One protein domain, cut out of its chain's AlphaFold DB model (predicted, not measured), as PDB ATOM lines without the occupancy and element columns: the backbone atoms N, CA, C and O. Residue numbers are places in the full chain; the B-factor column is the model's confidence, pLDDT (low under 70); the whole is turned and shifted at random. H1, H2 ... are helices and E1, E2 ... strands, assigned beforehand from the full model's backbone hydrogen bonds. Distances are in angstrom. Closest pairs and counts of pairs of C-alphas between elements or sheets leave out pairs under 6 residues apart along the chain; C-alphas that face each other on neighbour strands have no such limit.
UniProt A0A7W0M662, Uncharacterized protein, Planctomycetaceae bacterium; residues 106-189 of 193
ATOM      1  N   ALA A 106     -53.773  -9.350 -26.955       77.62
ATOM      2  CA  ALA A 106     -55.018  -9.495 -26.198       77.62
ATOM      3  C   ALA A 106     -56.262  -9.742 -27.074       77.62
ATOM      4  O   ALA A 106     -57.226 -10.370 -26.638       77.62
ATOM      5  N   GLU A 107     -56.247  -9.269 -28.318       79.69
ATOM      6  CA  GLU A 107     -57.347  -9.428 -29.267       79.69
ATOM      7  C   GLU A 107     -57.225 -10.698 -30.118       79.69
ATOM      8  O   GLU A 107     -58.201 -11.088 -30.761       79.69
ATOM      9  N   THR A 108     -56.074 -11.379 -30.100       80.81
ATOM     10  CA  THR A 108     -55.881 -12.621 -30.857       80.81
ATOM     11  C   THR A 108     -56.678 -13.777 -30.251       80.81
ATOM     12  O   THR A 108     -56.682 -13.991 -29.039       80.81
ATOM     13  N   GLU A 109     -57.342 -14.563 -31.102       82.81
ATOM     14  CA  GLU A 109     -58.127 -15.729 -30.667       82.81
ATOM     15  C   GLU A 109     -57.266 -16.768 -29.936       82.81
ATOM     16  O   GLU A 109     -57.713 -17.408 -28.987       82.81
ATOM     17  N   ASP A 110     -56.008 -16.898 -30.343       78.38
ATOM     18  CA  ASP A 110     -55.050 -17.817 -29.740       78.38
ATOM     19  C   ASP A 110     -54.642 -17.392 -28.325       78.38
ATOM     20  O   ASP A 110     -54.590 -18.227 -27.421       78.38
ATOM     21  N   TYR A 111     -54.441 -16.093 -28.088       82.00
ATOM     22  CA  TYR A 111     -54.227 -15.586 -26.736       82.00
ATOM     23  C   TYR A 111     -55.477 -15.746 -25.872       82.00
ATOM     24  O   TYR A 111     -55.362 -16.239 -24.755       82.00
ATOM     25  N   LYS A 112     -56.673 -15.402 -26.374       84.38
ATOM     26  CA  LYS A 112     -57.932 -15.531 -25.612       84.38
ATOM     27  C   LYS A 112     -58.176 -16.962 -25.126       84.38
ATOM     28  O   LYS A 112     -58.593 -17.156 -23.987       84.38
ATOM     29  N   LYS A 113     -57.861 -17.966 -25.955       83.94
ATOM     30  CA  LYS A 113     -57.934 -19.389 -25.576       83.94
ATOM     31  C   LYS A 113     -57.017 -19.733 -24.407       83.94
ATOM     32  O   LYS A 113     -57.411 -20.511 -23.545       83.94
ATOM     33  N   VAL A 114     -55.805 -19.178 -24.372       80.50
ATOM     34  CA  VAL A 114     -54.849 -19.398 -23.276       80.50
ATOM     35  C   VAL A 114     -55.234 -18.586 -22.038       80.50
ATOM     36  O   VAL A 114     -55.227 -19.125 -20.935       80.50
ATOM     37  N   ALA A 115     -55.621 -17.322 -22.222       83.56
ATOM     38  CA  ALA A 115     -55.988 -16.389 -21.162       83.56
ATOM     39  C   ALA A 115     -57.186 -16.868 -20.334       83.56
ATOM     40  O   ALA A 115     -57.219 -16.620 -19.138       83.56
ATOM     41  N   HIS A 116     -58.112 -17.638 -20.922       83.56
ATOM     42  CA  HIS A 116     -59.228 -18.253 -20.190       83.56
ATOM     43  C   HIS A 116     -58.789 -19.163 -19.023       83.56
ATOM     44  O   HIS A 116     -59.569 -19.418 -18.110       83.56
ATOM     45  N   PHE A 117     -57.552 -19.667 -19.045       80.50
ATOM     46  CA  PHE A 117     -56.994 -20.521 -17.992       80.50
ATOM     47  C   PHE A 117     -56.066 -19.770 -17.025       80.50
ATOM     48  O   PHE A 117     -55.484 -20.394 -16.135       80.50
ATOM     49  N   ILE A 118     -55.890 -18.460 -17.214       81.69
ATOM     50  CA  ILE A 118     -55.033 -17.613 -16.386       81.69
ATOM     51  C   ILE A 118     -55.913 -16.913 -15.333       81.69
ATOM     52  O   ILE A 118     -56.968 -16.398 -15.695       81.69
ATOM     53  N   PRO A 119     -55.520 -16.904 -14.045       78.12
ATOM     54  CA  PRO A 119     -56.233 -16.164 -13.003       78.12
ATOM     55  C   PRO A 119     -56.312 -14.656 -13.285       78.12
ATOM     56  O   PRO A 119     -55.434 -14.105 -13.945       78.12
ATOM     57  N   ASP A 120     -57.315 -13.987 -12.712       79.06
ATOM     58  CA  ASP A 120     -57.528 -12.540 -12.893       79.06
ATOM     59  C   ASP A 120     -56.360 -11.686 -12.360       79.06
ATOM     60  O   ASP A 120     -56.067 -10.622 -12.903       79.06
ATOM     61  N   GLU A 121     -55.660 -12.163 -11.326       77.31
ATOM     62  CA  GLU A 121     -54.480 -11.510 -10.754       77.31
ATOM     63  C   GLU A 121     -53.266 -12.442 -10.826       77.31
ATOM     64  O   GLU A 121     -53.220 -13.495 -10.185       77.31
ATOM     65  N   VAL A 122     -52.259 -12.047 -11.607       80.31
ATOM     66  CA  VAL A 122     -50.987 -12.767 -11.740       80.31
ATOM     67  C   VAL A 122     -49.820 -11.792 -11.647       80.31
ATOM     68  O   VAL A 122     -49.883 -10.671 -12.146       80.31
ATOM     69  N   ALA A 123     -48.729 -12.221 -11.015       69.06
ATOM     70  CA  ALA A 123     -47.512 -11.419 -10.891       69.06
ATOM     71  C   ALA A 123     -46.682 -11.429 -12.183       69.06
ATOM     72  O   ALA A 123     -45.935 -10.494 -12.461       69.06
ATOM     73  N   MET A 124     -46.794 -12.503 -12.969       72.69
ATOM     74  CA  MET A 124     -46.146 -12.643 -14.270       72.69
ATOM     75  C   MET A 124     -47.039 -13.462 -15.198       72.69
ATOM     76  O   MET A 124     -47.615 -14.470 -14.780       72.69
ATOM     77  N   LEU A 125     -47.096 -13.060 -16.467       77.56
ATOM     78  CA  LEU A 125     -47.776 -13.782 -17.537       77.56
ATOM     79  C   LEU A 125     -46.773 -14.080 -18.647       77.56
ATOM     80  O   LEU A 125     -46.093 -13.183 -19.141       77.56
ATOM     81  N   GLY A 126     -46.700 -15.341 -19.054       77.50
ATOM     82  CA  GLY A 126     -45.941 -15.776 -20.216       77.50
ATOM     83  C   GLY A 126     -46.869 -16.407 -21.245       77.50
ATOM     84  O   GLY A 126     -47.598 -17.350 -20.938       77.50
ATOM     85  N   PHE A 127     -46.807 -15.915 -22.478       79.19
ATOM     86  CA  PHE A 127     -47.457 -16.520 -23.634       79.19
ATOM     87  C   PHE A 127     -46.384 -16.884 -24.657       79.19
ATOM     88  O   PHE A 127     -45.548 -16.048 -24.997       79.19
ATOM     89  N   GLN A 128     -46.405 -18.122 -25.146       75.06
ATOM     90  CA  GLN A 128     -45.488 -18.568 -26.187       75.06
ATOM     91  C   GLN A 128     -46.249 -19.366 -27.238       75.06
ATOM     92  O   GLN A 128     -46.808 -20.430 -26.951       75.06
ATOM     93  N   ASP A 129     -46.214 -18.871 -28.474       73.38
ATOM     94  CA  ASP A 129     -46.658 -19.636 -29.628       73.38
ATOM     95  C   ASP A 129     -45.510 -20.508 -30.144       73.38
ATOM     96  O   ASP A 129     -44.565 -20.042 -30.788       73.38
ATOM     97  N   GLN A 130     -45.579 -21.806 -29.851       68.06
ATOM     98  CA  GLN A 130     -44.578 -22.762 -30.318       68.06
ATOM     99  C   GLN A 130     -44.584 -22.917 -31.844       68.06
ATOM    100  O   GLN A 130     -43.571 -23.335 -32.411       68.06
ATOM    101  N   ARG A 131     -45.686 -22.570 -32.525       70.25
ATOM    102  CA  ARG A 131     -45.787 -22.663 -33.986       70.25
ATOM    103  C   ARG A 131     -44.869 -21.652 -34.651       70.25
ATOM    104  O   ARG A 131     -44.149 -22.040 -35.557       70.25
ATOM    105  N   ASP A 132     -44.815 -20.416 -34.169       68.00
ATOM    106  CA  ASP A 132     -43.963 -19.379 -34.763       68.00
ATOM    107  C   ASP A 132     -42.473 -19.707 -34.616       68.00
ATOM    108  O   ASP A 132     -41.703 -19.612 -35.577       68.00
ATOM    109  N   GLN A 133     -42.070 -20.185 -33.435       67.56
ATOM    110  CA  GLN A 133     -40.693 -20.612 -33.187       67.56
ATOM    111  C   GLN A 133     -40.302 -21.812 -34.060       67.56
ATOM    112  O   GLN A 133     -39.217 -21.828 -34.649       67.56
ATOM    113  N   LEU A 134     -41.183 -22.810 -34.179       71.69
ATOM    114  CA  LEU A 134     -40.929 -23.987 -35.006       71.69
ATOM    115  C   LEU A 134     -41.008 -23.675 -36.501       71.69
ATOM    116  O   LEU A 134     -40.243 -24.264 -37.256       71.69
ATOM    117  N   LYS A 135     -41.845 -22.724 -36.929       73.94
ATOM    118  CA  LYS A 135     -41.941 -22.271 -38.323       73.94
ATOM    119  C   LYS A 135     -40.628 -21.663 -38.785       73.94
ATOM    120  O   LYS A 135     -40.103 -22.069 -39.814       73.94
ATOM    121  N   ALA A 136     -40.049 -20.763 -37.991       72.44
ATOM    122  CA  ALA A 136     -38.753 -20.163 -38.305       72.44
ATOM    123  C   ALA A 136     -37.647 -21.225 -38.453       72.44
ATOM    124  O   ALA A 136     -36.873 -21.196 -39.411       72.44
ATOM    125  N   MET A 137     -37.607 -22.205 -37.545       72.38
ATOM    126  CA  MET A 137     -36.652 -23.313 -37.619       72.38
ATOM    127  C   MET A 137     -36.915 -24.233 -38.823       72.38
ATOM    128  O   MET A 137     -35.977 -24.687 -39.474       72.38
ATOM    129  N   TYR A 138     -38.185 -24.491 -39.142       73.50
ATOM    130  CA  TYR A 138     -38.606 -25.322 -40.265       73.50
ATOM    131  C   TYR A 138     -38.231 -24.713 -41.616       73.50
ATOM    132  O   TYR A 138     -37.682 -25.399 -42.476       73.50
ATOM    133  N   GLU A 139     -38.459 -23.412 -41.787       77.62
ATOM    134  CA  GLU A 139     -38.070 -22.684 -42.996       77.62
ATOM    135  C   GLU A 139     -36.538 -22.613 -43.142       77.62
ATOM    136  O   GLU A 139     -36.007 -22.779 -44.242       77.62
ATOM    137  N   ALA A 140     -35.790 -22.466 -42.040       73.31
ATOM    138  CA  ALA A 140     -34.324 -22.542 -42.052       73.31
ATOM    139  C   ALA A 140     -33.802 -23.937 -42.461       73.31
ATOM    140  O   ALA A 140     -32.840 -24.053 -43.225       73.31
ATOM    141  N   LEU A 141     -34.456 -25.010 -42.001       74.94
ATOM    142  CA  LEU A 141     -34.159 -26.384 -42.426       74.94
ATOM    143  C   LEU A 141     -34.449 -26.582 -43.920       74.94
ATOM    144  O   LEU A 141     -33.590 -27.066 -44.655       74.94
ATOM    145  N   LYS A 142     -35.633 -26.163 -44.382       73.00
ATOM    146  CA  LYS A 142     -36.078 -26.321 -45.773       73.00
ATOM    147  C   LYS A 142     -35.243 -25.506 -46.766       73.00
ATOM    148  O   LYS A 142     -34.965 -25.979 -47.863       73.00
ATOM    149  N   SER A 143     -34.808 -24.307 -46.378       71.00
ATOM    150  CA  SER A 143     -33.934 -23.438 -47.184       71.00
ATOM    151  C   SER A 143     -32.480 -23.920 -47.270       71.00
ATOM    152  O   SER A 143     -31.675 -23.319 -47.980       71.00
ATOM    153  N   GLY A 144     -32.121 -25.002 -46.570       67.12
ATOM    154  CA  GLY A 144     -30.784 -25.590 -46.628       67.12
ATOM    155  C   GLY A 144     -29.724 -24.845 -45.812       67.12
ATOM    156  O   GLY A 144     -28.560 -25.253 -45.841       67.12
ATOM    157  N   GLN A 145     -30.097 -23.823 -45.030       63.97
ATOM    158  CA  GLN A 145     -29.177 -23.108 -44.128       63.97
ATOM    159  C   GLN A 145     -28.544 -24.024 -43.061       63.97
ATOM    160  O   GLN A 145     -27.489 -23.700 -42.524       63.97
ATOM    161  N   VAL A 146     -29.153 -25.184 -42.786       61.56
ATOM    162  CA  VAL A 146     -28.732 -26.163 -41.758       61.56
ATOM    163  C   VAL A 146     -28.217 -27.481 -42.378       61.56
ATOM    164  O   VAL A 146     -27.994 -28.481 -41.698       61.56
ATOM    165  N   SER A 147     -28.000 -27.506 -43.695       55.97
ATOM    166  CA  SER A 147     -27.712 -28.724 -44.477       55.97
ATOM    167  C   SER A 147     -26.453 -29.503 -44.060       55.97
ATOM    168  O   SER A 147     -26.348 -30.692 -44.350       55.97
ATOM    169  N   GLY A 148     -25.518 -28.885 -43.331       56.59
ATOM    170  CA  GLY A 148     -24.274 -29.536 -42.899       56.59
ATOM    171  C   GLY A 148     -24.438 -30.622 -41.825       56.59
ATOM    172  O   GLY A 148     -23.541 -31.450 -41.669       56.59
ATOM    173  N   GLN A 149     -25.556 -30.641 -41.089       54.88
ATOM    174  CA  GLN A 149     -25.719 -31.482 -39.891       54.88
ATOM    175  C   GLN A 149     -26.670 -32.677 -40.084       54.88
ATOM    176  O   GLN A 149     -26.701 -33.578 -39.248       54.88
ATOM    177  N   LEU A 150     -27.410 -32.720 -41.196       58.38
ATOM    178  CA  LEU A 150     -28.410 -33.748 -41.506       58.38
ATOM    179  C   LEU A 150     -28.031 -34.478 -42.802       58.38
ATOM    180  O   LEU A 150     -28.684 -34.342 -43.833       58.38
ATOM    181  N   GLN A 151     -26.935 -35.240 -42.769       53.28
ATOM    182  CA  GLN A 151     -26.513 -36.039 -43.923       53.28
ATOM    183  C   GLN A 151     -27.535 -37.156 -44.195       53.28
ATOM    184  O   GLN A 151     -27.748 -38.023 -43.349       53.28
ATOM    185  N   GLY A 152     -28.162 -37.133 -45.376       59.78
ATOM    186  CA  GLY A 152     -29.068 -38.185 -45.859       59.78
ATOM    187  C   GLY A 152     -30.566 -37.863 -45.816       59.78
ATOM    188  O   GLY A 152     -31.354 -38.671 -46.301       59.78
ATOM    189  N   PHE A 153     -30.972 -36.700 -45.296       59.28
ATOM    190  CA  PHE A 153     -32.363 -36.237 -45.357       59.28
ATOM    191  C   PHE A 153     -32.531 -35.173 -46.441       59.28
ATOM    192  O   PHE A 153     -31.892 -34.124 -46.392       59.28
ATOM    193  N   ASP A 154     -33.420 -35.420 -47.402       65.88
ATOM    194  CA  ASP A 154     -33.810 -34.407 -48.380       65.88
ATOM    195  C   ASP A 154     -34.848 -33.461 -47.763       65.88
ATOM    196  O   ASP A 154     -36.057 -33.698 -47.804       65.88
ATOM    197  N   LEU A 155     -34.361 -32.374 -47.166       67.56
ATOM    198  CA  LEU A 155     -35.188 -31.368 -46.495       67.56
ATOM    199  C   LEU A 155     -36.105 -30.595 -47.462       67.56
ATOM    200  O   LEU A 155     -37.017 -29.906 -47.008       67.56
ATOM    201  N   SER A 156     -35.921 -30.735 -48.782       67.81
ATOM    202  CA  SER A 156     -36.825 -30.155 -49.782       67.81
ATOM    203  C   SER A 156     -38.144 -30.928 -49.922       67.81
ATOM    204  O   SER A 156     -39.143 -30.363 -50.365       67.81
ATOM    205  N   THR A 157     -38.173 -32.191 -49.475       72.00
ATOM    206  CA  THR A 157     -39.362 -33.067 -49.492       72.00
ATOM    207  C   THR A 157     -40.274 -32.889 -48.280       72.00
ATOM    208  O   THR A 157     -41.340 -33.503 -48.202       72.00
ATOM    209  N   LEU A 158     -39.869 -32.048 -47.326       73.69
ATOM    210  CA  LEU A 158     -40.658 -31.749 -46.145       73.69
ATOM    211  C   LEU A 158     -42.008 -31.107 -46.546       73.69
ATOM    212  O   LEU A 158     -42.031 -30.215 -47.406       73.69
ATOM    213  N   PRO A 159     -43.136 -31.530 -45.936       77.44
ATOM    214  CA  PRO A 159     -44.464 -31.007 -46.264       77.44
ATOM    215  C   PRO A 159     -44.580 -29.492 -45.994       77.44
ATOM    216  O   PRO A 159     -43.673 -28.861 -45.451       77.44
ATOM    217  N   PRO A 160     -45.670 -28.819 -46.371       80.75
ATOM    218  CA  PRO A 160     -45.930 -27.466 -45.884       80.75
ATOM    219  C   PRO A 160     -45.946 -27.424 -44.345       80.75
ATOM    220  O   PRO A 160     -46.476 -28.336 -43.711       80.75
ATOM    221  N   PHE A 161     -45.402 -26.362 -43.732       75.88
ATOM    222  CA  PHE A 161     -45.381 -26.231 -42.265       75.88
ATOM    223  C   PHE A 161     -46.784 -26.346 -41.656       75.88
ATOM    224  O   PHE A 161     -46.943 -26.919 -40.585       75.88
ATOM    225  N   GLU A 162     -47.808 -25.879 -42.371       78.19
ATOM    226  CA  GLU A 162     -49.211 -25.938 -41.950       78.19
ATOM    227  C   GLU A 162     -49.711 -27.370 -41.675       78.19
ATOM    228  O   GLU A 162     -50.610 -27.565 -40.859       78.19
ATOM    229  N   ASP A 163     -49.116 -28.394 -42.294       80.00
ATOM    230  CA  ASP A 163     -49.462 -29.791 -42.013       80.00
ATOM    231  C   ASP A 163     -48.835 -30.309 -40.718       80.00
ATOM    232  O   ASP A 163     -49.396 -31.196 -40.081       80.00
ATOM    233  N   ILE A 164     -47.723 -29.715 -40.284       76.06
ATOM    234  CA  ILE A 164     -47.068 -30.014 -39.005       76.06
ATOM    235  C   ILE A 164     -47.651 -29.139 -37.890       76.06
ATOM    236  O   ILE A 164     -47.857 -29.617 -36.775       76.06
ATOM    237  N   ALA A 165     -47.977 -27.880 -38.194       72.31
ATOM    238  CA  ALA A 165     -48.490 -26.885 -37.256       72.31
ATOM    239  C   ALA A 165     -49.750 -27.355 -36.518       72.31
ATOM    240  O   ALA A 165     -49.924 -27.049 -35.341       72.31
ATOM    241  N   LYS A 166     -50.583 -28.167 -37.183       74.44
ATOM    242  CA  LYS A 166     -51.793 -28.797 -36.626       74.44
ATOM    243  C   LYS A 166     -51.520 -29.717 -35.430       74.44
ATOM    244  O   LYS A 166     -52.434 -30.001 -34.666       74.44
ATOM    245  N   TYR A 167     -50.286 -30.191 -35.269       69.81
ATOM    246  CA  TYR A 167     -49.878 -31.080 -34.178       69.81
ATOM    247  C   TYR A 167     -49.144 -30.349 -33.043       69.81
ATOM    248  O   TYR A 167     -48.773 -30.976 -32.048       69.81
ATOM    249  N   LEU A 168     -48.921 -29.039 -33.176       69.69
ATOM    250  CA  LEU A 168     -48.214 -28.222 -32.195       69.69
ATOM    251  C   LEU A 168     -49.201 -27.559 -31.230       69.69
ATOM    252  O   LEU A 168     -50.269 -27.100 -31.628       69.69
ATOM    253  N   ARG A 169     -48.838 -27.506 -29.945       68.44
ATOM    254  CA  ARG A 169     -49.695 -26.949 -28.890       68.44
ATOM    255  C   ARG A 169     -49.332 -25.502 -28.598       68.44
ATOM    256  O   ARG A 169     -48.161 -25.136 -28.570       68.44
ATOM    257  N   GLN A 170     -50.346 -24.712 -28.276       69.75
ATOM    258  CA  GLN A 170     -50.149 -23.436 -27.598       69.75
ATOM    259  C   GLN A 170     -49.820 -23.688 -26.130       69.75
ATOM    260  O   GLN A 170     -50.407 -24.573 -25.491       69.75
ATOM    261  N   THR A 171     -48.884 -22.905 -25.603       69.06
ATOM    262  CA  THR A 171     -48.462 -22.983 -24.208       69.06
ATOM    263  C   THR A 171     -48.655 -21.649 -23.511       69.06
ATOM    264  O   THR A 171     -48.285 -20.604 -24.044       69.06
ATOM    265  N   GLY A 172     -49.222 -21.707 -22.311       71.62
ATOM    266  CA  GLY A 172     -49.343 -20.576 -21.403       71.62
ATOM    267  C   GLY A 172     -48.557 -20.835 -20.129       71.62
ATOM    268  O   GLY A 172     -48.359 -21.985 -19.726       71.62
ATOM    269  N   SER A 173     -48.119 -19.764 -19.486       68.75
ATOM    270  CA  SER A 173     -47.570 -19.821 -18.138       68.75
ATOM    271  C   SER A 173     -47.994 -18.602 -17.335       68.75
ATOM    272  O   SER A 173     -48.131 -17.509 -17.887       68.75
ATOM    273  N   TYR A 174     -48.196 -18.780 -16.038       71.44
ATOM    274  CA  TYR A 174     -48.433 -17.679 -15.115       71.44
ATOM    275  C   TYR A 174     -47.750 -17.939 -13.776       71.44
ATOM    276  O   TYR A 174     -47.475 -19.086 -13.417       71.44
ATOM    277  N   ALA A 175     -47.487 -16.864 -13.039       71.12
ATOM    278  CA  ALA A 175     -47.011 -16.930 -11.667       71.12
ATOM    279  C   ALA A 175     -47.980 -16.195 -10.738       71.12
ATOM    280  O   ALA A 175     -48.321 -15.038 -10.994       71.12
ATOM    281  N   VAL A 176     -48.387 -16.849  -9.651       74.31
ATOM    282  CA  VAL A 176     -49.162 -16.232  -8.565       74.31
ATOM    283  C   VAL A 176     -48.327 -16.186  -7.282       74.31
ATOM    284  O   VAL A 176     -47.584 -17.140  -7.013       74.31
ATOM    285  N   PRO A 177     -48.403 -15.100  -6.493       72.12
ATOM    286  CA  PRO A 177     -47.829 -15.076  -5.152       72.12
ATOM    287  C   PRO A 177     -48.470 -16.158  -4.271       72.12
ATOM    288  O   PRO A 177     -49.685 -16.337  -4.303       72.12
ATOM    289  N   ASP A 178     -47.660 -16.859  -3.484       74.44
ATOM    290  CA  ASP A 178     -48.099 -17.839  -2.483       74.44
ATOM    291  C   ASP A 178     -47.433 -17.515  -1.134       74.44
ATOM    292  O   ASP A 178     -46.393 -16.852  -1.090       74.44
ATOM    293  N   GLU A 179     -47.989 -17.993  -0.021       70.44
ATOM    294  CA  GLU A 179     -47.508 -17.711   1.342       70.44
ATOM    295  C   GLU A 179     -46.030 -18.104   1.553       70.44
ATOM    296  O   GLU A 179     -45.367 -17.571   2.441       70.44
ATOM    297  N   ASN A 180     -45.491 -18.990   0.706       71.44
ATOM    298  CA  ASN A 180     -44.107 -19.473   0.751       71.44
ATOM    299  C   ASN A 180     -43.233 -19.028  -0.443       71.44
ATOM    300  O   ASN A 180     -42.112 -19.520  -0.586       71.44
ATOM    301  N   GLY A 181     -43.710 -18.134  -1.318       76.44
ATOM    302  CA  GLY A 181     -42.955 -17.675  -2.490       76.44
ATOM    303  C   GLY A 181     -43.831 -17.389  -3.711       76.44
ATOM    304  O   GLY A 181     -44.758 -16.590  -3.645       76.44
ATOM    305  N   ALA A 182     -43.514 -18.007  -4.848       71.75
ATOM    306  CA  ALA A 182     -44.300 -17.883  -6.075       71.75
ATOM    307  C   ALA A 182     -44.628 -19.268  -6.634       71.75
ATOM    308  O   ALA A 182     -43.729 -20.089  -6.839       71.75
ATOM    309  N   LEU A 183     -45.906 -19.514  -6.918       74.00
ATOM    310  CA  LEU A 183     -46.343 -20.688  -7.663       74.00
ATOM    311  C   LEU A 183     -46.305 -20.358  -9.153       74.00
ATOM    312  O   LEU A 183     -47.065 -19.515  -9.627       74.00
ATOM    313  N   ILE A 184     -45.429 -21.041  -9.890       76.25
ATOM    314  CA  ILE A 184     -45.328 -20.931 -11.347       76.25
ATOM    315  C   ILE A 184     -46.051 -22.122 -11.971       76.25
ATOM    316  O   ILE A 184     -45.687 -23.275 -11.732       76.25
ATOM    317  N   VAL A 185     -47.058 -21.845 -12.793       77.56
ATOM    318  CA  VAL A 185     -47.824 -22.853 -13.527       77.56
ATOM    319  C   VAL A 185     -47.543 -22.689 -15.011       77.56
ATOM    320  O   VAL A 185     -47.810 -21.635 -15.580       77.56
ATOM    321  N   SER A 186     -47.054 -23.751 -15.647       75.06
ATOM    322  CA  SER A 186     -46.888 -23.836 -17.101       75.06
ATOM    323  C   SER A 186     -47.768 -24.953 -17.642       75.06
ATOM    324  O   SER A 186     -47.752 -26.070 -17.121       75.06
ATOM    325  N   PHE A 187     -48.533 -24.677 -18.692       76.00
ATOM    326  CA  PHE A 187     -49.486 -25.626 -19.256       76.00
ATOM    327  C   PHE A 187     -49.513 -25.566 -20.784       76.00
ATOM    328  O   PHE A 187     -49.103 -24.592 -21.415       76.00
ATOM    329  N   SER A 188     -50.013 -26.637 -21.395       75.19
ATOM    330  CA  SER A 188     -50.289 -26.702 -22.830       75.19
ATOM    331  C   SER A 188     -51.756 -27.035 -23.039       75.19
ATOM    332  O   SER A 188     -52.285 -27.917 -22.356       75.19
ATOM    333  N   LEU A 189     -52.407 -26.376 -23.996       74.12
ATOM    334  CA  LEU A 189     -53.801 -26.674 -24.317       74.12
ATOM    335  C   LEU A 189     -53.930 -28.106 -24.861       74.12
ATOM    336  O   LEU A 189     -53.082 -28.587 -25.622       74.12
TER     337      LEU A 189
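Overview. This is residues 106 to 189 of the 193 residues of an uncharacterized protein of Planctomycetaceae bacterium (UniProt A0A7W0M662). A narrow three-stranded sheet, E1, E2 and E3, forms one end of a long model, with the short helix H1 over one of its faces and no named helix over the other. From the end of E1 the chain passes straight into the longest helix, H2, which extends away from the sheet, and after a far loop, residues 143 to 160, it returns through the short H3. The printed part has 84 residues with three named helices and three named strands, in the order H1, E1, H2, H3, E2, E3; the sheet order is E1, E2, E3, antiparallel, and the class is mixed. The whole is only just loose, close to extended, with a radius of gyration of the C-alphas of 17.7 A and spans of 54 by 28 by 17 A.

Along the chain. E2 holds residues 170 to 178, 25.8 A long; E3, residues 181 to 188, 23.4 A, ends at C-alpha 188 (-50.289, -26.702, -22.830). E1 is residues 124 to 129, 16.9 A. H1, residues 109 to 115, 9.8 A, begins at C-alpha 109 (-58.127, -15.729, -30.667). H2 is residues 130 to 142, 18.0 A, and H3 is residues 161 to 165, 5.9 A.

Arrangement. E2 and E3 form a hairpin, with N 174 and O 185 at 2.9 A. E1 and E2 are antiparallel, with N 126 and O 173 at 2.8 A. H1 is on the sheet at a height of 9.1 A; its closest C-alphas to E2 are Val 114 and Gly 172, 5.9 A. H2 and H3 only just touch, with 3 pairs of C-alphas within 8 A, the closest Arg 131 and Ala 165, 6.0 A. H1 and H2 are apart. In H1, H2 and H3 every O i to N i+4 pair is within hydrogen-bond range.

Size, cuts and confidence. The C-alphas farthest apart, Gly 152 and Glu 179, are 54.7 A apart. The printed part has no cut, and the link H2 to H3 is long. Mean pLDDT of the printed part is 73.0, with residues 144 to 156 and 167 to 171 among those under 70.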